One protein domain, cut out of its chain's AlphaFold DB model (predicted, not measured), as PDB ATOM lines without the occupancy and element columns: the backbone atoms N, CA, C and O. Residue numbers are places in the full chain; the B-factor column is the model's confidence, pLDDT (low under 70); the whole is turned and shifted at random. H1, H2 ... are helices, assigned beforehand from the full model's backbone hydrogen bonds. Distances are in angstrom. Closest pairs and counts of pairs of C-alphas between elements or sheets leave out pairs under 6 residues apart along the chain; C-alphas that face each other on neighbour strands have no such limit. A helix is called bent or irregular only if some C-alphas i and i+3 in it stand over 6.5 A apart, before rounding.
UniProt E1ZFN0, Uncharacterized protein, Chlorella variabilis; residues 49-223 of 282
ATOM      1  N   ASP A  49      32.027   6.707   2.676       82.00
ATOM      2  CA  ASP A  49      33.453   6.995   2.884       82.00
ATOM      3  C   ASP A  49      34.315   5.723   2.816       82.00
ATOM      4  O   ASP A  49      35.414   5.720   2.261       82.00
ATOM      5  N   LEU A  50      33.797   4.602   3.324       80.56
ATOM      6  CA  LEU A  50      34.478   3.312   3.262       80.56
ATOM      7  C   LEU A  50      34.418   2.722   1.849       80.56
ATOM      8  O   LEU A  50      35.406   2.166   1.377       80.56
ATOM      9  N   TYR A  51      33.289   2.892   1.159       80.19
ATOM     10  CA  TYR A  51      33.114   2.447  -0.220       80.19
ATOM     11  C   TYR A  51      34.066   3.171  -1.185       80.19
ATOM     12  O   TYR A  51      34.749   2.532  -1.981       80.19
ATOM     13  N   SER A  52      34.192   4.497  -1.066       80.94
ATOM     14  CA  SER A  52      35.132   5.289  -1.879       80.94
ATOM     15  C   SER A  52      36.604   4.945  -1.607       80.94
ATOM     16  O   SER A  52      37.410   4.850  -2.540       80.94
ATOM     17  N   SER A  53      36.957   4.687  -0.345       84.06
ATOM     18  CA  SER A  53      38.285   4.199   0.038       84.06
ATOM     19  C   SER A  53      38.570   2.811  -0.548       84.06
ATOM     20  O   SER A  53      39.618   2.598  -1.160       84.06
ATOM     21  N   LEU A  54      37.604   1.889  -0.455       84.31
ATOM     22  CA  LEU A  54      37.694   0.550  -1.040       84.31
ATOM     23  C   LEU A  54      37.873   0.615  -2.560       84.31
ATOM     24  O   LEU A  54      38.752  -0.054  -3.099       84.31
ATOM     25  N   GLN A  55      37.079   1.442  -3.241       84.81
ATOM     26  CA  GLN A  55      37.159   1.645  -4.685       84.81
ATOM     27  C   GLN A  55      38.546   2.147  -5.101       84.81
ATOM     28  O   GLN A  55      39.137   1.632  -6.051       84.81
ATOM     29  N   THR A  56      39.094   3.109  -4.358       82.94
ATOM     30  CA  THR A  56      40.439   3.646  -4.600       82.94
ATOM     31  C   THR A  56      41.511   2.579  -4.367       82.94
ATOM     32  O   THR A  56      42.381   2.384  -5.215       82.94
ATOM     33  N   GLY A  57      41.424   1.842  -3.256       84.12
ATOM     34  CA  GLY A  57      42.357   0.764  -2.924       84.12
ATOM     35  C   GLY A  57      42.349  -0.365  -3.955       84.12
ATOM     36  O   GLY A  57      43.408  -0.777  -4.425       84.12
ATOM     37  N   CYS A  58      41.163  -0.813  -4.372       85.12
ATOM     38  CA  CYS A  58      41.002  -1.816  -5.424       85.12
ATOM     39  C   CYS A  58      41.512  -1.304  -6.774       85.12
ATOM     40  O   CYS A  58      42.198  -2.035  -7.476       85.12
ATOM     41  N   GLY A  59      41.239  -0.042  -7.121       83.00
ATOM     42  CA  GLY A  59      41.743   0.571  -8.351       83.00
ATOM     43  C   GLY A  59      43.271   0.575  -8.417       83.00
ATOM     44  O   GLY A  59      43.848   0.167  -9.425       83.00
ATOM     45  N   ILE A  60      43.939   0.963  -7.324       82.94
ATOM     46  CA  ILE A  60      45.403   0.888  -7.219       82.94
ATOM     47  C   ILE A  60      45.870  -0.567  -7.342       82.94
ATOM     48  O   ILE A  60      46.797  -0.847  -8.100       82.94
ATOM     49  N   ALA A  61      45.216  -1.500  -6.647       85.38
ATOM     50  CA  ALA A  61      45.566  -2.915  -6.696       85.38
ATOM     51  C   ALA A  61      45.438  -3.502  -8.115       85.38
ATOM     52  O   ALA A  61      46.350  -4.191  -8.564       85.38
ATOM     53  N   TYR A  62      44.375  -3.167  -8.852       85.81
ATOM     54  CA  TYR A  62      44.187  -3.569 -10.247       85.81
ATOM     55  C   TYR A  62      45.300  -3.051 -11.156       85.81
ATOM     56  O   TYR A  62      45.828  -3.808 -11.969       85.81
ATOM     57  N   LEU A  63      45.689  -1.781 -11.009       82.75
ATOM     58  CA  LEU A  63      46.774  -1.197 -11.800       82.75
ATOM     59  C   LEU A  63      48.114  -1.871 -11.508       82.75
ATOM     60  O   LEU A  63      48.859  -2.180 -12.440       82.75
ATOM     61  N   LEU A  64      48.417  -2.116 -10.231       82.25
ATOM     62  CA  LEU A  64      49.639  -2.808  -9.829       82.25
ATOM     63  C   LEU A  64      49.669  -4.238 -10.368       82.25
ATOM     64  O   LEU A  64      50.695  -4.655 -10.897       82.25
ATOM     65  N   ALA A  65      48.549  -4.952 -10.272       83.19
ATOM     66  CA  ALA A  65      48.417  -6.316 -10.754       83.19
ATOM     67  C   ALA A  65      48.606  -6.403 -12.277       83.19
ATOM     68  O   ALA A  65      49.489  -7.118 -12.739       83.19
ATOM     69  N   LEU A  66      47.898  -5.567 -13.045       82.69
ATOM     70  CA  LEU A  66      48.051  -5.482 -14.501       82.69
ATOM     71  C   LEU A  66      49.489  -5.182 -14.923       82.69
ATOM     72  O   LEU A  66      50.033  -5.812 -15.829       82.69
ATOM     73  N   CYS A  67      50.119  -4.210 -14.267       78.62
ATOM     74  CA  CYS A  67      51.500  -3.863 -14.564       78.62
ATOM     75  C   CYS A  67      52.465  -4.996 -14.199       78.62
ATOM     76  O   CYS A  67      53.457  -5.188 -14.900       78.62
ATOM     77  N   PHE A  68      52.189  -5.731 -13.119       80.19
ATOM     78  CA  PHE A  68      52.983  -6.877 -12.697       80.19
ATOM     79  C   PHE A  68      52.888  -8.032 -13.696       80.19
ATOM     80  O   PHE A  68      53.917  -8.548 -14.122       80.19
ATOM     81  N   SER A  69      51.681  -8.375 -14.135       81.88
ATOM     82  CA  SER A  69      51.432  -9.381 -15.171       81.88
ATOM     83  C   SER A  69      52.030  -9.011 -16.522       81.88
ATOM     84  O   SER A  69      52.516  -9.870 -17.251       81.88
ATOM     85  N   ALA A  70      52.093  -7.717 -16.837       77.56
ATOM     86  CA  ALA A  70      52.776  -7.249 -18.033       77.56
ATOM     87  C   ALA A  70      54.313  -7.325 -17.927       77.56
ATOM     88  O   ALA A  70      54.977  -7.304 -18.958       77.56
ATOM     89  N   LEU A  71      54.915  -7.411 -16.727       76.69
ATOM     90  CA  LEU A  71      56.377  -7.337 -16.561       76.69
ATOM     91  C   LEU A  71      57.154  -8.279 -17.491       76.69
ATOM     92  O   LEU A  71      58.066  -7.770 -18.142       76.69
ATOM     93  N   PRO A  72      56.833  -9.585 -17.597       72.50
ATOM     94  CA  PRO A  72      57.578 -10.502 -18.459       72.50
ATOM     95  C   PRO A  72      57.554 -10.075 -19.933       72.50
ATOM     96  O   PRO A  72      58.592 -10.103 -20.602       72.50
ATOM     97  N   ALA A  73      56.404  -9.588 -20.418       72.06
ATOM     98  CA  ALA A  73      56.248  -9.127 -21.799       72.06
ATOM     99  C   ALA A  73      57.073  -7.859 -22.056       72.06
ATOM    100  O   ALA A  73      57.665  -7.667 -23.116       72.06
ATOM    101  N   LEU A  74      57.171  -6.996 -21.043       67.44
ATOM    102  CA  LEU A  74      57.877  -5.716 -21.117       67.44
ATOM    103  C   LEU A  74      59.386  -5.820 -20.928       67.44
ATOM    104  O   LEU A  74      60.135  -4.888 -21.243       67.44
ATOM    105  N   THR A  75      59.849  -6.913 -20.341       67.19
ATOM    106  CA  THR A  75      61.267  -7.143 -20.059       67.19
ATOM    107  C   THR A  75      61.906  -8.041 -21.109       67.19
ATOM    108  O   THR A  75      63.133  -8.078 -21.199       67.19
ATOM    109  N   GLY A  76      61.086  -8.667 -21.960       64.00
ATOM    110  CA  GLY A  76      61.507  -9.646 -22.956       64.00
ATOM    111  C   GLY A  76      61.686 -11.050 -22.375       64.00
ATOM    112  O   GLY A  76      62.072 -11.946 -23.116       64.00
ATOM    113  N   ASP A  77      61.384 -11.251 -21.085       69.69
ATOM    114  CA  ASP A  77      61.431 -12.565 -20.428       69.69
ATOM    115  C   ASP A  77      60.401 -13.517 -21.061       69.69
ATOM    116  O   ASP A  77      60.707 -14.681 -21.299       69.69
ATOM    117  N   SER A  78      59.225 -12.996 -21.443       72.00
ATOM    118  CA  SER A  78      58.204 -13.733 -22.206       72.00
ATOM    119  C   SER A  78      58.749 -14.317 -23.497       72.00
ATOM    120  O   SER A  78      58.483 -15.466 -23.823       72.00
ATOM    121  N   ARG A  79      59.541 -13.531 -24.232       68.62
ATOM    122  CA  ARG A  79      60.110 -13.953 -25.508       68.62
ATOM    123  C   ARG A  79      61.128 -15.067 -25.306       68.62
ATOM    124  O   ARG A  79      61.030 -16.078 -25.984       68.62
ATOM    125  N   GLU A  80      62.057 -14.917 -24.362       66.56
ATOM    126  CA  GLU A  80      63.068 -15.947 -24.091       66.56
ATOM    127  C   GLU A  80      62.428 -17.249 -23.573       66.56
ATOM    128  O   GLU A  80      62.801 -18.334 -24.019       66.56
ATOM    129  N   ARG A  81      61.434 -17.163 -22.674       68.69
ATOM    130  CA  ARG A  81      60.680 -18.337 -22.197       68.69
ATOM    131  C   ARG A  81      59.896 -19.012 -23.320       68.69
ATOM    132  O   ARG A  81      59.963 -20.232 -23.446       68.69
ATOM    133  N   ASN A  82      59.205 -18.236 -24.153       71.12
ATOM    134  CA  ASN A  82      58.396 -18.782 -25.241       71.12
ATOM    135  C   ASN A  82      59.264 -19.352 -26.367       71.12
ATOM    136  O   ASN A  82      58.968 -20.432 -26.861       71.12
ATOM    137  N   GLU A  83      60.380 -18.708 -26.728       70.44
ATOM    138  CA  GLU A  83      61.350 -19.249 -27.696       70.44
ATOM    139  C   GLU A  83      61.944 -20.585 -27.218       70.44
ATOM    140  O   GLU A  83      62.095 -21.507 -28.020       70.44
ATOM    141  N   ARG A  84      62.217 -20.733 -25.911       68.81
ATOM    142  CA  ARG A  84      62.622 -22.025 -25.327       68.81
ATOM    143  C   ARG A  84      61.513 -23.072 -25.435       68.81
ATOM    144  O   ARG A  84      61.807 -24.194 -25.826       68.81
ATOM    145  N   ARG A  85      60.260 -22.702 -25.152       65.81
ATOM    146  CA  ARG A  85      59.106 -23.606 -25.274       65.81
ATOM    147  C   ARG A  85      58.889 -24.077 -26.717       65.81
ATOM    148  O   ARG A  85      58.676 -25.259 -26.937       65.81
ATOM    149  N   TYR A  86      59.022 -23.197 -27.711       66.38
ATOM    150  CA  TYR A  86      58.928 -23.591 -29.124       66.38
ATOM    151  C   TYR A  86      60.091 -24.481 -29.586       66.38
ATOM    152  O   TYR A  86      59.921 -25.276 -30.509       66.38
ATOM    153  N   ALA A  87      61.270 -24.359 -28.967       67.94
ATOM    154  CA  ALA A  87      62.415 -25.218 -29.263       67.94
ATOM    155  C   ALA A  87      62.266 -26.643 -28.689       67.94
ATOM    156  O   ALA A  87      62.894 -27.568 -29.206       67.94
ATOM    157  N   SER A  88      61.431 -26.828 -27.662       65.69
ATOM    158  CA  SER A  88      61.087 -28.127 -27.072       65.69
ATOM    159  C   SER A  88      59.567 -28.244 -26.866       65.69
ATOM    160  O   SER A  88      59.085 -28.032 -25.751       65.69
ATOM    161  N   PRO A  89      58.793 -28.539 -27.929       62.31
ATOM    162  CA  PRO A  89      57.350 -28.713 -27.818       62.31
ATOM    163  C   PRO A  89      57.041 -29.989 -27.019       62.31
ATOM    164  O   PRO A  89      57.063 -31.095 -27.560       62.31
ATOM    165  N   ASP A  90      56.791 -29.831 -25.723       65.50
ATOM    166  CA  ASP A  90      56.323 -30.900 -24.841       65.50
ATOM    167  C   ASP A  90      54.796 -31.068 -24.948       65.50
ATOM    168  O   ASP A  90      54.071 -30.184 -25.409       65.50
ATOM    169  N   SER A  91      54.276 -32.215 -24.496       61.22
ATOM    170  CA  SER A  91      52.841 -32.553 -24.533       61.22
ATOM    171  C   SER A  91      51.929 -31.598 -23.743       61.22
ATOM    172  O   SER A  91      50.705 -31.663 -23.876       61.22
ATOM    173  N   ASP A  92      52.512 -30.715 -22.938       67.69
ATOM    174  CA  ASP A  92      51.817 -29.845 -21.988       67.69
ATOM    175  C   ASP A  92      51.197 -28.600 -22.648       67.69
ATOM    176  O   ASP A  92      50.316 -27.958 -22.075       67.69
ATOM    177  N   GLU A  93      51.539 -28.313 -23.910       72.44
ATOM    178  CA  GLU A  93      50.970 -27.190 -24.672       72.44
ATOM    179  C   GLU A  93      49.436 -27.306 -24.814       72.44
ATOM    180  O   GLU A  93      48.704 -26.312 -24.773       72.44
ATOM    181  N   SER A  94      48.906 -28.532 -24.914       75.25
ATOM    182  CA  SER A  94      47.455 -28.750 -24.958       75.25
ATOM    183  C   SER A  94      46.777 -28.456 -23.616       75.25
ATOM    184  O   SER A  94      45.662 -27.934 -23.610       75.25
ATOM    185  N   ALA A  95      47.414 -28.796 -22.491       78.69
ATOM    186  CA  ALA A  95      46.865 -28.543 -21.160       78.69
ATOM    187  C   ALA A  95      46.827 -27.036 -20.869       78.69
ATOM    188  O   ALA A  95      45.822 -26.512 -20.387       78.69
ATOM    189  N   GLU A  96      47.865 -26.311 -21.278       81.06
ATOM    190  CA  GLU A  96      47.925 -24.858 -21.141       81.06
ATOM    191  C   GLU A  96      46.898 -24.131 -22.009       81.06
ATOM    192  O   GLU A  96      46.244 -23.194 -21.547       81.06
ATOM    193  N   ASN A  97      46.692 -24.576 -23.251       84.06
ATOM    194  CA  ASN A  97      45.645 -24.023 -24.108       84.06
ATOM    195  C   ASN A  97      44.254 -24.176 -23.469       84.06
ATOM    196  O   ASN A  97      43.440 -23.247 -23.510       84.06
ATOM    197  N   ILE A  98      43.995 -25.316 -22.819       86.50
ATOM    198  CA  ILE A  98      42.759 -25.544 -22.061       86.50
ATOM    199  C   ILE A  98      42.695 -24.607 -20.850       86.50
ATOM    200  O   ILE A  98      41.668 -23.951 -20.660       86.50
ATOM    201  N   ARG A  99      43.779 -24.477 -20.073       88.69
ATOM    202  CA  ARG A  99      43.859 -23.552 -18.928       88.69
ATOM    203  C   ARG A  99      43.478 -22.132 -19.332       88.69
ATOM    204  O   ARG A  99      42.586 -21.539 -18.722       88.69
ATOM    205  N   TRP A 100      44.106 -21.592 -20.375       90.12
ATOM    206  CA  TRP A 100      43.826 -20.233 -20.846       90.12
ATOM    207  C   TRP A 100      42.400 -20.078 -21.364       90.12
ATOM    208  O   TRP A 100      41.771 -19.047 -21.120       90.12
ATOM    209  N   SER A 101      41.862 -21.102 -22.030       89.94
ATOM    210  CA  SER A 101      40.467 -21.110 -22.472       89.94
ATOM    211  C   SER A 101      39.501 -21.054 -21.285       89.94
ATOM    212  O   SER A 101      38.574 -20.243 -21.287       89.94
ATOM    213  N   VAL A 102      39.721 -21.871 -20.251       91.88
ATOM    214  CA  VAL A 102      38.889 -21.891 -19.038       91.88
ATOM    215  C   VAL A 102      38.969 -20.551 -18.310       91.88
ATOM    216  O   VAL A 102      37.931 -19.955 -18.022       91.88
ATOM    217  N   MET A 103      40.176 -20.023 -18.079       92.75
ATOM    218  CA  MET A 103      40.359 -18.704 -17.459       92.75
ATOM    219  C   MET A 103      39.680 -17.591 -18.263       92.75
ATOM    220  O   MET A 103      39.023 -16.725 -17.684       92.75
ATOM    221  N   GLY A 104      39.785 -17.634 -19.594       89.56
ATOM    222  CA  GLY A 104      39.126 -16.691 -20.493       89.56
ATOM    223  C   GLY A 104      37.606 -16.707 -20.330       89.56
ATOM    224  O   GLY A 104      37.011 -15.652 -20.115       89.56
ATOM    225  N   VAL A 105      36.984 -17.888 -20.342       91.62
ATOM    226  CA  VAL A 105      35.530 -18.031 -20.150       91.62
ATOM    227  C   VAL A 105      35.101 -17.553 -18.761       91.62
ATOM    228  O   VAL A 105      34.163 -16.763 -18.653       91.62
ATOM    229  N   LEU A 106      35.805 -17.973 -17.702       91.69
ATOM    230  CA  LEU A 106      35.485 -17.579 -16.324       91.69
ATOM    231  C   LEU A 106      35.580 -16.060 -16.127       91.69
ATOM    232  O   LEU A 106      34.753 -15.490 -15.422       91.69
ATOM    233  N   SER A 107      36.540 -15.397 -16.781       90.19
ATOM    234  CA  SER A 107      36.761 -13.953 -16.636       90.19
ATOM    235  C   SER A 107      35.605 -13.084 -17.147       90.19
ATOM    236  O   SER A 107      35.411 -11.983 -16.638       90.19
ATOM    237  N   VAL A 108      34.828 -13.565 -18.125       91.88
ATOM    238  CA  VAL A 108      33.723 -12.807 -18.745       91.88
ATOM    239  C   VAL A 108      32.425 -12.936 -17.944       91.88
ATOM    240  O   VAL A 108      31.525 -12.103 -18.064       91.88
ATOM    241  N   LEU A 109      32.322 -13.962 -17.100       90.00
ATOM    242  CA  LEU A 109      31.138 -14.206 -16.292       90.00
ATOM    243  C   LEU A 109      31.161 -13.319 -15.032       90.00
ATOM    244  O   LEU A 109      32.080 -13.436 -14.212       90.00
ATOM    245  N   PRO A 110      30.154 -12.451 -14.820       86.06
ATOM    246  CA  PRO A 110      30.051 -11.687 -13.579       86.06
ATOM    247  C   PRO A 110      29.936 -12.639 -12.382       86.06
ATOM    248  O   PRO A 110      29.406 -13.743 -12.509       86.06
ATOM    249  N   PHE A 111      30.454 -12.220 -11.223       85.44
ATOM    250  CA  PHE A 111      30.551 -13.002  -9.972       85.44
ATOM    251  C   PHE A 111      31.494 -14.212 -10.012       85.44
ATOM    252  O   PHE A 111      32.075 -14.565  -8.990       85.44
ATOM    253  N   ILE A 112      31.672 -14.827 -11.180       89.69
ATOM    254  CA  ILE A 112      32.550 -15.977 -11.399       89.69
ATOM    255  C   ILE A 112      33.951 -15.524 -11.840       89.69
ATOM    256  O   ILE A 112      34.901 -16.282 -11.677       89.69
ATOM    257  N   ASN A 113      34.127 -14.274 -12.285       90.88
ATOM    258  CA  ASN A 113      35.436 -13.734 -12.668       90.88
ATOM    259  C   ASN A 113      36.587 -13.998 -11.669       90.88
ATOM    260  O   ASN A 113      37.692 -14.282 -12.137       90.88
ATOM    261  N   PRO A 114      36.380 -14.007 -10.332       91.12
ATOM    262  CA  PRO A 114      37.470 -14.272  -9.399       91.12
ATOM    263  C   PRO A 114      37.972 -15.712  -9.510       91.12
ATOM    264  O   PRO A 114      39.144 -15.987  -9.256       91.12
ATOM    265  N   MET A 115      37.099 -16.629  -9.942       90.75
ATOM    266  CA  MET A 115      37.417 -18.042 -10.123       90.75
ATOM    267  C   MET A 115      38.425 -18.281 -11.242       90.75
ATOM    268  O   MET A 115      39.105 -19.300 -11.200       90.75
ATOM    269  N   ALA A 116      38.583 -17.356 -12.198       91.62
ATOM    270  CA  ALA A 116      39.664 -17.442 -13.180       91.62
ATOM    271  C   ALA A 116      41.034 -17.484 -12.480       91.62
ATOM    272  O   ALA A 116      41.888 -18.298 -12.820       91.62
ATOM    273  N   TRP A 117      41.211 -16.663 -11.443       92.31
ATOM    274  CA  TRP A 117      42.442 -16.610 -10.658       92.31
ATOM    275  C   TRP A 117      42.537 -17.740  -9.631       92.31
ATOM    276  O   TRP A 117      43.628 -18.234  -9.385       92.31
ATOM    277  N   VAL A 118      41.416 -18.222  -9.086       90.31
ATOM    278  CA  VAL A 118      41.418 -19.450  -8.265       90.31
ATOM    279  C   VAL A 118      41.884 -20.648  -9.090       90.31
ATOM    280  O   VAL A 118      42.709 -21.423  -8.624       90.31
ATOM    281  N   PHE A 119      41.401 -20.782 -10.327       90.56
ATOM    282  CA  PHE A 119      41.832 -21.844 -11.228       90.56
ATOM    283  C   PHE A 119      43.329 -21.737 -11.544       90.56
ATOM    284  O   PHE A 119      44.041 -22.731 -11.452       90.56
ATOM    285  N   ALA A 120      43.829 -20.526 -11.808       87.25
ATOM    286  CA  ALA A 120      45.264 -20.290 -11.969       87.25
ATOM    287  C   ALA A 120      46.077 -20.681 -10.723       87.25
ATOM    288  O   ALA A 120      47.163 -21.231 -10.858       87.25
ATOM    289  N   ALA A 121      45.546 -20.426  -9.522       86.81
ATOM    290  CA  ALA A 121      46.193 -20.778  -8.258       86.81
ATOM    291  C   ALA A 121      46.290 -22.287  -8.016       86.81
ATOM    292  O   ALA A 121      47.196 -22.731  -7.317       86.81
ATOM    293  N   LEU A 122      45.339 -23.057  -8.546       86.25
ATOM    294  CA  LEU A 122      45.342 -24.517  -8.454       86.25
ATOM    295  C   LEU A 122      46.262 -25.160  -9.491       86.25
ATOM    296  O   LEU A 122      46.779 -26.242  -9.242       86.25
ATOM    297  N   ASP A 123      46.436 -24.509 -10.639       85.12
ATOM    298  CA  ASP A 123      47.287 -25.004 -11.721       85.12
ATOM    299  C   ASP A 123      48.780 -24.710 -11.484       85.12
ATOM    300  O   ASP A 123      49.645 -25.459 -11.920       85.12
ATOM    301  N   ASP A 124      49.088 -23.626 -10.768       80.31
ATOM    302  CA  ASP A 124      50.452 -23.159 -10.516       80.31
ATOM    303  C   ASP A 124      50.689 -23.014  -9.007       80.31
ATOM    304  O   ASP A 124      50.324 -22.013  -8.381       80.31
ATOM    305  N   GLU A 125      51.294 -24.046  -8.412       75.56
ATOM    306  CA  GLU A 125      51.556 -24.107  -6.972       75.56
ATOM    307  C   GLU A 125      52.548 -23.029  -6.507       75.56
ATOM    308  O   GLU A 125      52.405 -22.508  -5.395       75.56
ATOM    309  N   GLU A 126      53.514 -22.647  -7.352       73.81
ATOM    310  CA  GLU A 126      54.563 -21.678  -7.010       73.81
ATOM    311  C   GLU A 126      54.008 -20.256  -6.879       73.81
ATOM    312  O   GLU A 126      54.390 -19.528  -5.961       73.81
ATOM    313  N   ALA A 127      53.075 -19.884  -7.762       78.06
ATOM    314  CA  ALA A 127      52.429 -18.570  -7.784       78.06
ATOM    315  C   ALA A 127      51.029 -18.550  -7.140       78.06
ATOM    316  O   ALA A 127      50.321 -17.534  -7.163       78.06
ATOM    317  N   SER A 128      50.614 -19.663  -6.530       81.38
ATOM    318  CA  SER A 128      49.272 -19.868  -5.975       81.38
ATOM    319  C   SER A 128      48.832 -18.763  -5.007       81.38
ATOM    320  O   SER A 128      47.720 -18.240  -5.108       81.38
ATOM    321  N   ALA A 129      49.717 -18.333  -4.102       79.69
ATOM    322  CA  ALA A 129      49.426 -17.277  -3.130       79.69
ATOM    323  C   ALA A 129      49.104 -15.928  -3.797       79.69
ATOM    324  O   ALA A 129      48.208 -15.205  -3.345       79.69
ATOM    325  N   LEU A 130      49.809 -15.594  -4.880       83.88
ATOM    326  CA  LEU A 130      49.576 -14.376  -5.649       83.88
ATOM    327  C   LEU A 130      48.231 -14.449  -6.376       83.88
ATOM    328  O   LEU A 130      47.441 -13.506  -6.300       83.88
ATOM    329  N   TYR A 131      47.925 -15.579  -7.011       87.56
ATOM    330  CA  TYR A 131      46.656 -15.764  -7.712       87.56
ATOM    331  C   TYR A 131      45.445 -15.773  -6.764       87.56
ATOM    332  O   TYR A 131      44.426 -15.155  -7.079       87.56
ATOM    333  N   TYR A 132      45.558 -16.338  -5.556       88.69
ATOM    334  CA  TYR A 132      44.509 -16.208  -4.536       88.69
ATOM    335  C   TYR A 132      44.284 -14.757  -4.097       88.69
ATOM    336  O   TYR A 132      43.139 -14.337  -3.906       88.69
ATOM    337  N   ALA A 133      45.350 -13.960  -3.972       87.19
ATOM    338  CA  ALA A 133      45.217 -12.538  -3.667       87.19
ATOM    339  C   ALA A 133      44.493 -11.785  -4.796       87.19
ATOM    340  O   ALA A 133      43.613 -10.970  -4.519       87.19
ATOM    341  N   LEU A 134      44.801 -12.089  -6.062       89.12
ATOM    342  CA  LEU A 134      44.093 -11.514  -7.211       89.12
ATOM    343  C   LEU A 134      42.612 -11.895  -7.214       89.12
ATOM    344  O   LEU A 134      41.767 -11.011  -7.364       89.12
ATOM    345  N   ALA A 135      42.291 -13.169  -6.972       90.69
ATOM    346  CA  ALA A 135      40.911 -13.624  -6.828       90.69
ATOM    347  C   ALA A 135      40.168 -12.793  -5.770       90.69
ATOM    348  O   ALA A 135      39.091 -12.263  -6.033       90.69
ATOM    349  N   PHE A 136      40.773 -12.586  -4.599       90.06
ATOM    350  CA  PHE A 136      40.170 -11.772  -3.547       90.06
ATOM    351  C   PHE A 136      39.913 -10.320  -3.988       90.06
ATOM    352  O   PHE A 136      38.814  -9.804  -3.788       90.06
ATOM    353  N   ILE A 137      40.879  -9.667  -4.643       90.19
ATOM    354  CA  ILE A 137      40.743  -8.269  -5.095       90.19
ATOM    355  C   ILE A 137      39.631  -8.128  -6.150       90.19
ATOM    356  O   ILE A 137      38.891  -7.141  -6.151       90.19
ATOM    357  N   TYR A 138      39.472  -9.108  -7.040       90.00
ATOM    358  CA  TYR A 138      38.375  -9.119  -8.013       90.00
ATOM    359  C   TYR A 138      37.026  -9.507  -7.404       90.00
ATOM    360  O   TYR A 138      35.990  -9.121  -7.939       90.00
ATOM    361  N   ALA A 139      37.015 -10.204  -6.266       89.38
ATOM    362  CA  ALA A 139      35.793 -10.512  -5.533       89.38
ATOM    363  C   ALA A 139      35.241  -9.299  -4.758       89.38
ATOM    364  O   ALA A 139      34.025  -9.152  -4.634       89.38
ATOM    365  N   LEU A 140      36.114  -8.412  -4.260       88.88
ATOM    366  CA  LEU A 140      35.751  -7.290  -3.377       88.88
ATOM    367  C   LEU A 140      34.566  -6.421  -3.847       88.88
ATOM    368  O   LEU A 140      33.707  -6.140  -3.010       88.88
ATOM    369  N   PRO A 141      34.446  -6.016  -5.128       84.50
ATOM    370  CA  PRO A 141      33.299  -5.229  -5.591       84.50
ATOM    371  C   PRO A 141      31.964  -5.957  -5.396       84.50
ATOM    372  O   PRO A 141      30.969  -5.346  -5.013       84.50
ATOM    373  N   TYR A 142      31.951  -7.277  -5.596       85.25
ATOM    374  CA  TYR A 142      30.751  -8.096  -5.438       85.25
ATOM    375  C   TYR A 142      30.385  -8.301  -3.965       85.25
ATOM    376  O   TYR A 142      29.200  -8.297  -3.628       85.25
ATOM    377  N   LEU A 143      31.387  -8.426  -3.083       84.62
ATOM    378  CA  LEU A 143      31.165  -8.467  -1.634       84.62
ATOM    379  C   LEU A 143      30.659  -7.120  -1.096       84.62
ATOM    380  O   LEU A 143      29.848  -7.104  -0.175       84.62
ATOM    381  N   ALA A 144      31.124  -6.005  -1.664       79.06
ATOM    382  CA  ALA A 144      30.759  -4.663  -1.218       79.06
ATOM    383  C   ALA A 144      29.340  -4.242  -1.641       79.06
ATOM    384  O   ALA A 144      28.654  -3.589  -0.859       79.06
ATOM    385  N   ASN A 145      28.899  -4.630  -2.844       73.75
ATOM    386  CA  ASN A 145      27.608  -4.215  -3.415       73.75
ATOM    387  C   ASN A 145      26.499  -5.275  -3.351       73.75
ATOM    388  O   ASN A 145      25.398  -5.029  -3.832       73.75
ATOM    389  N   GLY A 146      26.750  -6.456  -2.777       66.38
ATOM    390  CA  GLY A 146      25.696  -7.451  -2.547       66.38
ATOM    391  C   GLY A 146      25.034  -7.964  -3.831       66.38
ATOM    392  O   GLY A 146      23.812  -8.006  -3.917       66.38
ATOM    393  N   PHE A 147      25.845  -8.368  -4.812       68.75
ATOM    394  CA  PHE A 147      25.433  -8.842  -6.146       68.75
ATOM    395  C   PHE A 147      24.802  -7.799  -7.084       68.75
ATOM    396  O   PHE A 147      24.470  -8.133  -8.224       68.75
ATOM    397  N   GLU A 148      24.688  -6.533  -6.685       76.44
ATOM    398  CA  GLU A 148      24.292  -5.481  -7.621       76.44
ATOM    399  C   GLU A 148      25.439  -5.151  -8.589       76.44
ATOM    400  O   GLU A 148      26.579  -4.898  -8.189       76.44
ATOM    401  N   LEU A 149      25.134  -5.157  -9.890       77.81
ATOM    402  CA  LEU A 149      26.074  -4.774 -10.943       77.81
ATOM    403  C   LEU A 149      26.108  -3.249 -11.069       77.81
ATOM    404  O   LEU A 149      25.415  -2.662 -11.902       77.81
ATOM    405  N   ASP A 150      26.904  -2.604 -10.225       83.56
ATOM    406  CA  ASP A 150      27.182  -1.178 -10.346       83.56
ATOM    407  C   ASP A 150      28.298  -0.898 -11.376       83.56
ATOM    408  O   ASP A 150      28.946  -1.799 -11.918       83.56
ATOM    409  N   GLY A 151      28.534   0.386 -11.666       85.50
ATOM    410  CA  GLY A 151      29.585   0.790 -12.604       85.50
ATOM    411  C   GLY A 151      30.987   0.339 -12.175       85.50
ATOM    412  O   GLY A 151      31.831   0.077 -13.029       85.50
ATOM    413  N   PHE A 152      31.236   0.207 -10.869       84.00
ATOM    414  CA  PHE A 152      32.515  -0.255 -10.345       84.00
ATOM    415  C   PHE A 152      32.710  -1.771 -10.510       84.00
ATOM    416  O   PHE A 152      33.786  -2.196 -10.927       84.00
ATOM    417  N   ALA A 153      31.678  -2.583 -10.277       85.81
ATOM    418  CA  ALA A 153      31.682  -4.019 -10.540       85.81
ATOM    419  C   ALA A 153      31.852  -4.313 -12.038       85.81
ATOM    420  O   ALA A 153      32.644  -5.179 -12.409       85.81
ATOM    421  N   LEU A 154      31.191  -3.540 -12.910       87.31
ATOM    422  CA  LEU A 154      31.393  -3.623 -14.361       87.31
ATOM    423  C   LEU A 154      32.825  -3.247 -14.766       87.31
ATOM    424  O   LEU A 154      33.437  -3.942 -15.574       87.31
ATOM    425  N   LEU A 155      33.390  -2.184 -14.187       88.88
ATOM    426  CA  LEU A 155      34.784  -1.809 -14.435       88.88
ATOM    427  C   LEU A 155      35.751  -2.901 -13.958       88.88
ATOM    428  O   LEU A 155      36.679  -3.253 -14.681       88.88
ATOM    429  N   SER A 156      35.517  -3.469 -12.774       88.62
ATOM    430  CA  SER A 156      36.301  -4.587 -12.242       88.62
ATOM    431  C   SER A 156      36.230  -5.815 -13.151       88.62
ATOM    432  O   SER A 156      37.258  -6.437 -13.420       88.62
ATOM    433  N   LEU A 157      35.051  -6.122 -13.701       90.12
ATOM    434  CA  LEU A 157      34.872  -7.183 -14.690       90.12
ATOM    435  C   LEU A 157      35.722  -6.942 -15.940       90.12
ATOM    436  O   LEU A 157      36.490  -7.819 -16.329       90.12
ATOM    437  N   LEU A 158      35.643  -5.746 -16.527       89.69
ATOM    438  CA  LEU A 158      36.431  -5.390 -17.711       89.69
ATOM    439  C   LEU A 158      37.940  -5.459 -17.446       89.69
ATOM    440  O   LEU A 158      38.690  -5.977 -18.273       89.69
ATOM    441  N   ILE A 159      38.387  -4.979 -16.283       89.75
ATOM    442  CA  ILE A 159      39.790  -5.070 -15.867       89.75
ATOM    443  C   ILE A 159      40.192  -6.536 -15.678       89.75
ATOM    444  O   ILE A 159      41.285  -6.901 -16.094       89.75
ATOM    445  N   CYS A 160      39.344  -7.386 -15.094       91.62
ATOM    446  CA  CYS A 160      39.636  -8.811 -14.929       91.62
ATOM    447  C   CYS A 160      39.845  -9.503 -16.280       91.62
ATOM    448  O   CYS A 160      40.856 -10.178 -16.470       91.62
ATOM    449  N   ILE A 161      38.949  -9.257 -17.244       90.62
ATOM    450  CA  ILE A 161      39.080  -9.768 -18.617       90.62
ATOM    451  C   ILE A 161      40.408  -9.305 -19.219       90.62
ATOM    452  O   ILE A 161      41.192 -10.129 -19.685       90.62
ATOM    453  N   LEU A 162      40.693  -7.997 -19.169       89.56
ATOM    454  CA  LEU A 162      41.942  -7.439 -19.688       89.56
ATOM    455  C   LEU A 162      43.166  -8.092 -19.035       89.56
ATOM    456  O   LEU A 162      44.129  -8.419 -19.719       89.56
ATOM    457  N   HIS A 163      43.122  -8.299 -17.724       91.12
ATOM    458  CA  HIS A 163      44.235  -8.830 -16.951       91.12
ATOM    459  C   HIS A 163      44.542 -10.290 -17.290       91.12
ATOM    460  O   HIS A 163      45.706 -10.624 -17.490       91.12
ATOM    461  N   VAL A 164      43.515 -11.128 -17.463       89.94
ATOM    462  CA  VAL A 164      43.689 -12.507 -17.945       89.94
ATOM    463  C   VAL A 164      44.299 -12.526 -19.348       89.94
ATOM    464  O   VAL A 164      45.189 -13.331 -19.611       89.94
ATOM    465  N   GLN A 165      43.877 -11.625 -20.244       89.38
ATOM    466  CA  GLN A 165      44.467 -11.550 -21.587       89.38
ATOM    467  C   GLN A 165      45.923 -11.076 -21.558       89.38
ATOM    468  O   GLN A 165      46.748 -11.620 -22.286       89.38
ATOM    469  N   VAL A 166      46.261 -10.100 -20.708       86.12
ATOM    470  CA  VAL A 166      47.648  -9.640 -20.531       86.12
ATOM    471  C   VAL A 166      48.534 -10.772 -20.016       86.12
ATOM    472  O   VAL A 166      49.606 -10.984 -20.576       86.12
ATOM    473  N   GLU A 167      48.084 -11.521 -19.005       86.62
ATOM    474  CA  GLU A 167      48.832 -12.671 -18.485       86.62
ATOM    475  C   GLU A 167      49.004 -13.746 -19.568       86.62
ATOM    476  O   GLU A 167      50.117 -14.216 -19.791       86.62
ATOM    477  N   ARG A 168      47.938 -14.076 -20.310       86.94
ATOM    478  CA  ARG A 168      48.006 -15.031 -21.424       86.94
ATOM    479  C   ARG A 168      49.038 -14.601 -22.462       86.94
ATOM    480  O   ARG A 168      49.888 -15.406 -22.827       86.94
ATOM    481  N   VAL A 169      48.979 -13.360 -22.946       82.12
ATOM    482  CA  VAL A 169      49.929 -12.850 -23.950       82.12
ATOM    483  C   VAL A 169      51.352 -12.904 -23.401       82.12
ATOM    484  O   VAL A 169      52.247 -13.396 -24.082       82.12
ATOM    485  N   ALA A 170      51.553 -12.486 -22.149       81.06
ATOM    486  CA  ALA A 170      52.856 -12.539 -21.499       81.06
ATOM    487  C   ALA A 170      53.396 -13.971 -21.330       81.06
ATOM    488  O   ALA A 170      54.613 -14.144 -21.275       81.06
ATOM    489  N   GLN A 171      52.534 -14.986 -21.257       78.75
ATOM    490  CA  GLN A 171      52.940 -16.381 -21.073       78.75
ATOM    491  C   GLN A 171      52.930 -17.230 -22.350       78.75
ATOM    492  O   GLN A 171      53.534 -18.293 -22.350       78.75
ATOM    493  N   THR A 172      52.262 -16.804 -23.423       75.88
ATOM    494  CA  THR A 172      52.064 -17.651 -24.620       75.88
ATOM    495  C   THR A 172      52.607 -17.049 -25.904       75.88
ATOM    496  O   THR A 172      53.027 -17.796 -26.781       75.88
ATOM    497  N   GLU A 173      52.662 -15.720 -26.029       71.38
ATOM    498  CA  GLU A 173      53.108 -15.083 -27.268       71.38
ATOM    499  C   GLU A 173      54.506 -14.458 -27.112       71.38
ATOM    500  O   GLU A 173      54.818 -13.856 -26.080       71.38
ATOM    501  N   PRO A 174      55.397 -14.563 -28.116       62.84
ATOM    502  CA  PRO A 174      56.698 -13.899 -28.110       62.84
ATOM    503  C   PRO A 174      56.545 -12.410 -28.479       62.84
ATOM    504  O   PRO A 174      57.126 -11.929 -29.449       62.84
ATOM    505  N   VAL A 175      55.714 -11.673 -27.738       58.97
ATOM    506  CA  VAL A 175      55.406 -10.268 -28.034       58.97
ATOM    507  C   VAL A 175      56.296  -9.348 -27.202       58.97
ATOM    508  O   VAL A 175      56.200  -9.304 -25.977       58.97
ATOM    509  N   GLU A 176      57.131  -8.551 -27.874       57.69
ATOM    510  CA  GLU A 176      57.755  -7.364 -27.282       57.69
ATOM    511  C   GLU A 176      56.820  -6.167 -27.493       57.69
ATOM    512  O   GLU A 176      56.777  -5.575 -28.570       57.69
ATOM    513  N   VAL A 177      56.047  -5.800 -26.466       58.91
ATOM    514  CA  VAL A 177      55.275  -4.550 -26.507       58.91
ATOM    515  C   VAL A 177      56.216  -3.396 -26.161       58.91
ATOM    516  O   VAL A 177      56.608  -3.221 -25.005       58.91
ATOM    517  N   GLU A 178      56.581  -2.581 -27.154       54.00
ATOM    518  CA  GLU A 178      57.290  -1.319 -26.922       54.00
ATOM    519  C   GLU A 178      56.359  -0.324 -26.213       54.00
ATOM    520  O   GLU A 178      55.617   0.438 -26.830       54.00
ATOM    521  N   LEU A 179      56.364  -0.337 -24.879       55.09
ATOM    522  CA  LEU A 179      55.582   0.625 -24.110       55.09
ATOM    523  C   LEU A 179      56.197   2.033 -24.148       55.09
ATOM    524  O   LEU A 179      57.421   2.184 -24.037       55.09
ATOM    525  N   PRO A 180      55.353   3.084 -24.149       56.06
ATOM    526  CA  PRO A 180      55.789   4.452 -23.913       56.06
ATOM    527  C   PRO A 180      56.609   4.559 -22.619       56.06
ATOM    528  O   PRO A 180      56.286   3.961 -21.588       56.06
ATOM    529  N   SER A 181      57.662   5.374 -22.647       57.78
ATOM    530  CA  SER A 181      58.642   5.544 -21.561       57.78
ATOM    531  C   SER A 181      58.035   5.910 -20.197       57.78
ATOM    532  O   SER A 181      58.626   5.602 -19.160       57.78
ATOM    533  N   VAL A 182      56.843   6.512 -20.185       54.34
ATOM    534  CA  VAL A 182      56.081   6.851 -18.974       54.34
ATOM    535  C   VAL A 182      55.565   5.597 -18.264       54.34
ATOM    536  O   VAL A 182      55.789   5.442 -17.063       54.34
ATOM    537  N   LEU A 183      54.959   4.661 -19.002       55.25
ATOM    538  CA  LEU A 183      54.466   3.407 -18.427       55.25
ATOM    539  C   LEU A 183      55.631   2.555 -17.911       55.25
ATOM    540  O   LEU A 183      55.550   1.949 -16.850       55.25
ATOM    541  N   ARG A 184      56.771   2.596 -18.609       59.88
ATOM    542  CA  ARG A 184      57.996   1.888 -18.212       59.88
ATOM    543  C   ARG A 184      58.539   2.344 -16.853       59.88
ATOM    544  O   ARG A 184      58.994   1.512 -16.071       59.88
ATOM    545  N   ARG A 185      58.501   3.650 -16.558       61.72
ATOM    546  CA  ARG A 185      58.922   4.189 -15.250       61.72
ATOM    547  C   ARG A 185      57.942   3.823 -14.141       61.72
ATOM    548  O   ARG A 185      58.381   3.502 -13.043       61.72
ATOM    549  N   LEU A 186      56.645   3.832 -14.444       58.66
ATOM    550  CA  LEU A 186      55.600   3.427 -13.507       58.66
ATOM    551  C   LEU A 186      55.772   1.955 -13.098       58.66
ATOM    552  O   LEU A 186      55.812   1.641 -11.913       58.66
ATOM    553  N   VAL A 187      55.977   1.078 -14.083       59.53
ATOM    554  CA  VAL A 187      56.163  -0.369 -13.903       59.53
ATOM    555  C   VAL A 187      57.418  -0.692 -13.079       59.53
ATOM    556  O   VAL A 187      57.372  -1.529 -12.180       59.53
ATOM    557  N   LEU A 188      58.532   0.012 -13.311       62.84
ATOM    558  CA  LEU A 188      59.773  -0.171 -12.539       62.84
ATOM    559  C   LEU A 188      59.679   0.326 -11.083       62.84
ATOM    560  O   LEU A 188      60.484  -0.090 -10.253       62.84
ATOM    561  N   GLY A 189      58.709   1.188 -10.753       61.16
ATOM    562  CA  GLY A 189      58.478   1.690  -9.391       61.16
ATOM    563  C   GLY A 189      57.644   0.757  -8.502       61.16
ATOM    564  O   GLY A 189      57.650   0.891  -7.276       61.16
ATOM    565  N   ILE A 190      56.960  -0.226  -9.091       60.47
ATOM    566  CA  ILE A 190      56.057  -1.156  -8.391       60.47
ATOM    567  C   ILE A 190      56.730  -1.926  -7.247       60.47
ATOM    568  O   ILE A 190      56.131  -2.018  -6.177       60.47
ATOM    569  N   PRO A 191      57.977  -2.420  -7.365       56.66
ATOM    570  CA  PRO A 191      58.621  -3.150  -6.273       56.66
ATOM    571  C   PRO A 191      58.853  -2.281  -5.034       56.66
ATOM    572  O   PRO A 191      58.845  -2.788  -3.913       56.66
ATOM    573  N   GLN A 192      59.061  -0.972  -5.213       60.12
ATOM    574  CA  GLN A 192      59.165  -0.032  -4.095       60.12
ATOM    575  C   GLN A 192      57.794   0.221  -3.459       60.12
ATOM    576  O   GLN A 192      57.694   0.234  -2.233       60.12
ATOM    577  N   ALA A 193      56.738   0.331  -4.272       56.88
ATOM    578  CA  ALA A 193      55.367   0.463  -3.784       56.88
ATOM    579  C   ALA A 193      54.914  -0.786  -3.005       56.88
ATOM    580  O   ALA A 193      54.420  -0.664  -1.888       56.88
ATOM    581  N   VAL A 194      55.172  -1.994  -3.516       55.25
ATOM    582  CA  VAL A 194      54.836  -3.257  -2.831       55.25
ATOM    583  C   VAL A 194      55.641  -3.422  -1.536       55.25
ATOM    584  O   VAL A 194      55.079  -3.828  -0.523       55.25
ATOM    585  N   ARG A 195      56.923  -3.022  -1.504       57.94
ATOM    586  CA  ARG A 195      57.716  -3.003  -0.255       57.94
ATOM    587  C   ARG A 195      57.140  -2.067   0.812       57.94
ATOM    588  O   ARG A 195      57.337  -2.323   1.997       57.94
ATOM    589  N   SER A 196      56.432  -1.011   0.413       56.28
ATOM    590  CA  SER A 196      55.798  -0.078   1.353       56.28
ATOM    591  C   SER A 196      54.530  -0.635   2.022       56.28
ATOM    592  O   SER A 196      54.125  -0.123   3.061       56.28
ATOM    593  N   LEU A 197      53.948  -1.727   1.500       55.16
ATOM    594  CA  LEU A 197      52.709  -2.337   2.011       55.16
ATOM    595  C   LEU A 197      52.889  -3.276   3.227       55.16
ATOM    596  O   LEU A 197      51.907  -3.781   3.769       55.16
ATOM    597  N   GLY A 198      54.108  -3.465   3.739       48.31
ATOM    598  CA  GLY A 198      54.336  -4.084   5.054       48.31
ATOM    599  C   GLY A 198      54.294  -5.625   5.112       48.31
ATOM    600  O   GLY A 198      54.383  -6.330   4.112       48.31
ATOM    601  N   ARG A 199      54.237  -6.171   6.341       48.94
ATOM    602  CA  ARG A 199      54.676  -7.544   6.705       48.94
ATOM    603  C   ARG A 199      53.922  -8.711   6.044       48.94
ATOM    604  O   ARG A 199      54.503  -9.791   5.968       48.94
ATOM    605  N   TYR A 200      52.696  -8.511   5.555       47.91
ATOM    606  CA  TYR A 200      51.941  -9.537   4.813       47.91
ATOM    607  C   TYR A 200      52.487  -9.774   3.400       47.91
ATOM    608  O   TYR A 200      52.185 -10.786   2.777       47.91
ATOM    609  N   SER A 201      53.343  -8.878   2.903       53.00
ATOM    610  CA  SER A 201      53.846  -8.946   1.540       53.00
ATOM    611  C   SER A 201      55.065  -9.852   1.374       53.00
ATOM    612  O   SER A 201      55.564  -9.902   0.264       53.00
ATOM    613  N   LYS A 202      55.589 -10.550   2.398       55.09
ATOM    614  CA  LYS A 202      56.881 -11.262   2.273       55.09
ATOM    615  C   LYS A 202      56.915 -12.263   1.109       55.09
ATOM    616  O   LYS A 202      57.857 -12.204   0.325       55.09
ATOM    617  N   GLN A 203      55.879 -13.090   0.954       58.62
ATOM    618  CA  GLN A 203      55.759 -14.045  -0.159       58.62
ATOM    619  C   GLN A 203      55.527 -13.339  -1.506       58.62
ATOM    620  O   GLN A 203      56.224 -13.608  -2.481       58.62
ATOM    621  N   LEU A 204      54.653 -12.329  -1.528       58.19
ATOM    622  CA  LEU A 204      54.446 -11.478  -2.706       58.19
ATOM    623  C   LEU A 204      55.741 -10.758  -3.124       58.19
ATOM    624  O   LEU A 204      56.046 -10.673  -4.302       58.19
ATOM    625  N   THR A 205      56.566 -10.279  -2.188       62.84
ATOM    626  CA  THR A 205      57.844  -9.615  -2.481       62.84
ATOM    627  C   THR A 205      58.918 -10.576  -2.940       62.84
ATOM    628  O   THR A 205      59.772 -10.153  -3.714       62.84
ATOM    629  N   THR A 206      58.929 -11.823  -2.468       65.56
ATOM    630  CA  THR A 206      59.887 -12.816  -2.965       65.56
ATOM    631  C   THR A 206      59.561 -13.192  -4.398       65.56
ATOM    632  O   THR A 206      60.467 -13.246  -5.221       65.56
ATOM    633  N   GLU A 207      58.281 -13.337  -4.726       64.88
ATOM    634  CA  GLU A 207      57.850 -13.698  -6.073       64.88
ATOM    635  C   GLU A 207      57.950 -12.516  -7.049       64.88
ATOM    636  O   GLU A 207      58.539 -12.630  -8.125       64.88
ATOM    637  N   VAL A 208      57.512 -11.323  -6.626       62.56
ATOM    638  CA  VAL A 208      57.715 -10.069  -7.369       62.56
ATOM    639  C   VAL A 208      59.203  -9.773  -7.532       62.56
ATOM    640  O   VAL A 208      59.645  -9.361  -8.605       62.56
ATOM    641  N   GLY A 209      59.996 -10.008  -6.487       65.19
ATOM    642  CA  GLY A 209      61.454  -9.914  -6.511       65.19
ATOM    643  C   GLY A 209      62.083 -10.904  -7.489       65.19
ATOM    644  O   GLY A 209      62.994 -10.532  -8.220       65.19
ATOM    645  N   GLY A 210      61.566 -12.132  -7.554       66.44
ATOM    646  CA  GLY A 210      61.977 -13.155  -8.513       66.44
ATOM    647  C   GLY A 210      61.702 -12.737  -9.955       66.44
ATOM    648  O   GLY A 210      62.629 -12.697 -10.761       66.44
ATOM    649  N   ARG A 211      60.464 -12.327 -10.274       64.50
ATOM    650  CA  ARG A 211      60.093 -11.897 -11.637       64.50
ATOM    651  C   ARG A 211      60.843 -10.637 -12.075       64.50
ATOM    652  O   ARG A 211      61.294 -10.556 -13.212       64.50
ATOM    653  N   THR A 212      61.045  -9.673 -11.175       63.75
ATOM    654  CA  THR A 212      61.821  -8.452 -11.474       63.75
ATOM    655  C   THR A 212      63.318  -8.711 -11.625       63.75
ATOM    656  O   THR A 212      63.946  -8.118 -12.500       63.75
ATOM    657  N   ARG A 213      63.895  -9.622 -10.834       67.56
ATOM    658  CA  ARG A 213      65.297 -10.029 -10.978       67.56
ATOM    659  C   ARG A 213      65.518 -10.842 -12.251       67.56
ATOM    660  O   ARG A 213      66.480 -10.556 -12.951       67.56
ATOM    661  N   SER A 214      64.604 -11.757 -12.590       64.81
ATOM    662  CA  SER A 214      64.600 -12.475 -13.877       64.81
ATOM    663  C   SER A 214      64.536 -11.493 -15.040       64.81
ATOM    664  O   SER A 214      65.363 -11.542 -15.938       64.81
ATOM    665  N   ALA A 215      63.639 -10.511 -14.968       58.97
ATOM    666  CA  ALA A 215      63.525  -9.436 -15.945       58.97
ATOM    667  C   ALA A 215      64.802  -8.585 -16.098       58.97
ATOM    668  O   ALA A 215      65.157  -8.177 -17.206       58.97
ATOM    669  N   GLU A 216      65.482  -8.268 -14.997       61.28
ATOM    670  CA  GLU A 216      66.735  -7.511 -15.031       61.28
ATOM    671  C   GLU A 216      67.905  -8.367 -15.540       61.28
ATOM    672  O   GLU A 216      68.767  -7.873 -16.267       61.28
ATOM    673  N   GLU A 217      67.907  -9.660 -15.229       66.12
ATOM    674  CA  GLU A 217      68.891 -10.620 -15.719       66.12
ATOM    675  C   GLU A 217      68.697 -10.928 -17.213       66.12
ATOM    676  O   GLU A 217      69.672 -10.901 -17.961       66.12
ATOM    677  N   ALA A 218      67.455 -11.070 -17.685       56.50
ATOM    678  CA  ALA A 218      67.095 -11.164 -19.103       56.50
ATOM    679  C   ALA A 218      67.547  -9.917 -19.880       56.50
ATOM    680  O   ALA A 218      68.098 -10.008 -20.977       56.50
ATOM    681  N   ARG A 219      67.436  -8.725 -19.275       57.69
ATOM    682  CA  ARG A 219      68.003  -7.496 -19.855       57.69
ATOM    683  C   ARG A 219      69.522  -7.499 -19.948       57.69
ATOM    684  O   ARG A 219      70.045  -6.906 -20.884       57.69
ATOM    685  N   ARG A 220      70.221  -8.118 -18.996       63.25
ATOM    686  CA  ARG A 220      71.687  -8.257 -19.040       63.25
ATOM    687  C   ARG A 220      72.139  -9.331 -20.025       63.25
ATOM    688  O   ARG A 220      73.234  -9.219 -20.559       63.25
ATOM    689  N   ARG A 221      71.303 -10.346 -20.266       59.84
ATOM    690  CA  ARG A 221      71.535 -11.404 -21.258       59.84
ATOM    691  C   ARG A 221      71.163 -11.001 -22.681       59.84
ATOM    692  O   ARG A 221      71.554 -11.715 -23.601       59.84
ATOM    693  N   ARG A 222      70.460  -9.876 -22.885       55.22
ATOM    694  CA  ARG A 222      70.217  -9.338 -24.232       55.22
ATOM    695  C   ARG A 222      71.564  -9.172 -24.943       55.22
ATOM    696  O   ARG A 222      72.388  -8.383 -24.476       55.22
ATOM    697  N   PRO A 223      71.789  -9.880 -26.063       56.66
ATOM    698  CA  PRO A 223      72.945  -9.631 -26.898       56.66
ATOM    699  C   PRO A 223      72.929  -8.165 -27.312       56.66
ATOM    700  O   PRO A 223      71.863  -7.608 -27.595       56.66
TER     701      PRO A 223
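Overview. This is residues 49 to 223 of the 282 residues of an uncharacterized protein of Chlorella variabilis (UniProt E1ZFN0). Five helices, H1, H3, H4, H5 and H6, form an up-and-down bundle, each running against the one before it; H5 and H6 lie between H1 and the pair H3 and H4. The helical hairpin H7 and H8 packs on the other side of H1, H2 sits at one end, and residues 87 to 92 stick out. The printed part has 175 residues with eight named helices, H1 to H8 in chain order, and no named strand: all helix. It is compact, with a radius of gyration of the C-alphas of 16.6 A and spans of 52 by 36 by 30 A.

Along the chain. H1, the longest helix, is residues 49 to 75, 38.7 A, from C-alpha 49 at (33.453, 6.995, 2.884). H2 is residues 77 to 87, 15.5 A; H3 93 to 108, 23.2 A; H4 113 to 123, 16.4 A; H5 128 to 145, 26.8 A; H6 151 to 172, 31.5 A; H7 181 to 196, 23.8 A. H8, residues 199 to 221, 32.9 A, ends with C-alpha 221 at (71.535, -11.404, -21.258). H1, H7 and H8 are irregular, with C-alphas 69 and 72 at 7.1 A, 188 and 191 at 7.0 A, and 200 and 203 at 7.7 A; H5 only just is, with 138 and 141 at 6.8 A.

Arrangement. H1 touches H6 at a shallow tilt of 15 degrees, the same way; the closest C-alphas, of Ala 73 and Ala 170, are 4.8 A apart. H1 also touches H5, closest at Cys 58 and Ile 137, C-alphas 6.5 A apart. H6, the hub, touches five helices, among them H3, where the C-alphas of Ser 107 and Ile 161 are closest at 5.2 A. H3 and H4, H4 and H5, and H5 and H6 are hairpins. H1 is apart from H3 and H4. H7, with residues 187 to 190 alone, touches residues 64 to 71 of H1 at a steep tilt of 62 degrees; the closest C-alphas, of Cys 67 and Val 187, are 5.9 A apart. H8 touches residues 68 to 75 of H1 alone, closest at Thr 75 and Ala 215, C-alphas 5.2 A apart. H2 touches H6 at residues 170 to 172 alone, closest at Ser 78 and Ala 170, C-alphas 5.5 A apart. Every O i to N i+4 pair is within hydrogen-bond range in H2 and H6, but 21 of 23 in H1, 11 of 12 in H3, 6 of 7 in H4, 12 of 14 in H5, 9 of 12 in H7 and 17 of 19 in H8.

Size, cuts and confidence. The two C-alphas farthest apart, of Asp 49 and Ala 87, are 53.9 A apart. The printed part has no cut and no long link. pLDDT averages 75.4 over the printed part and is under 70 in 68 residues, among them 174 to 223.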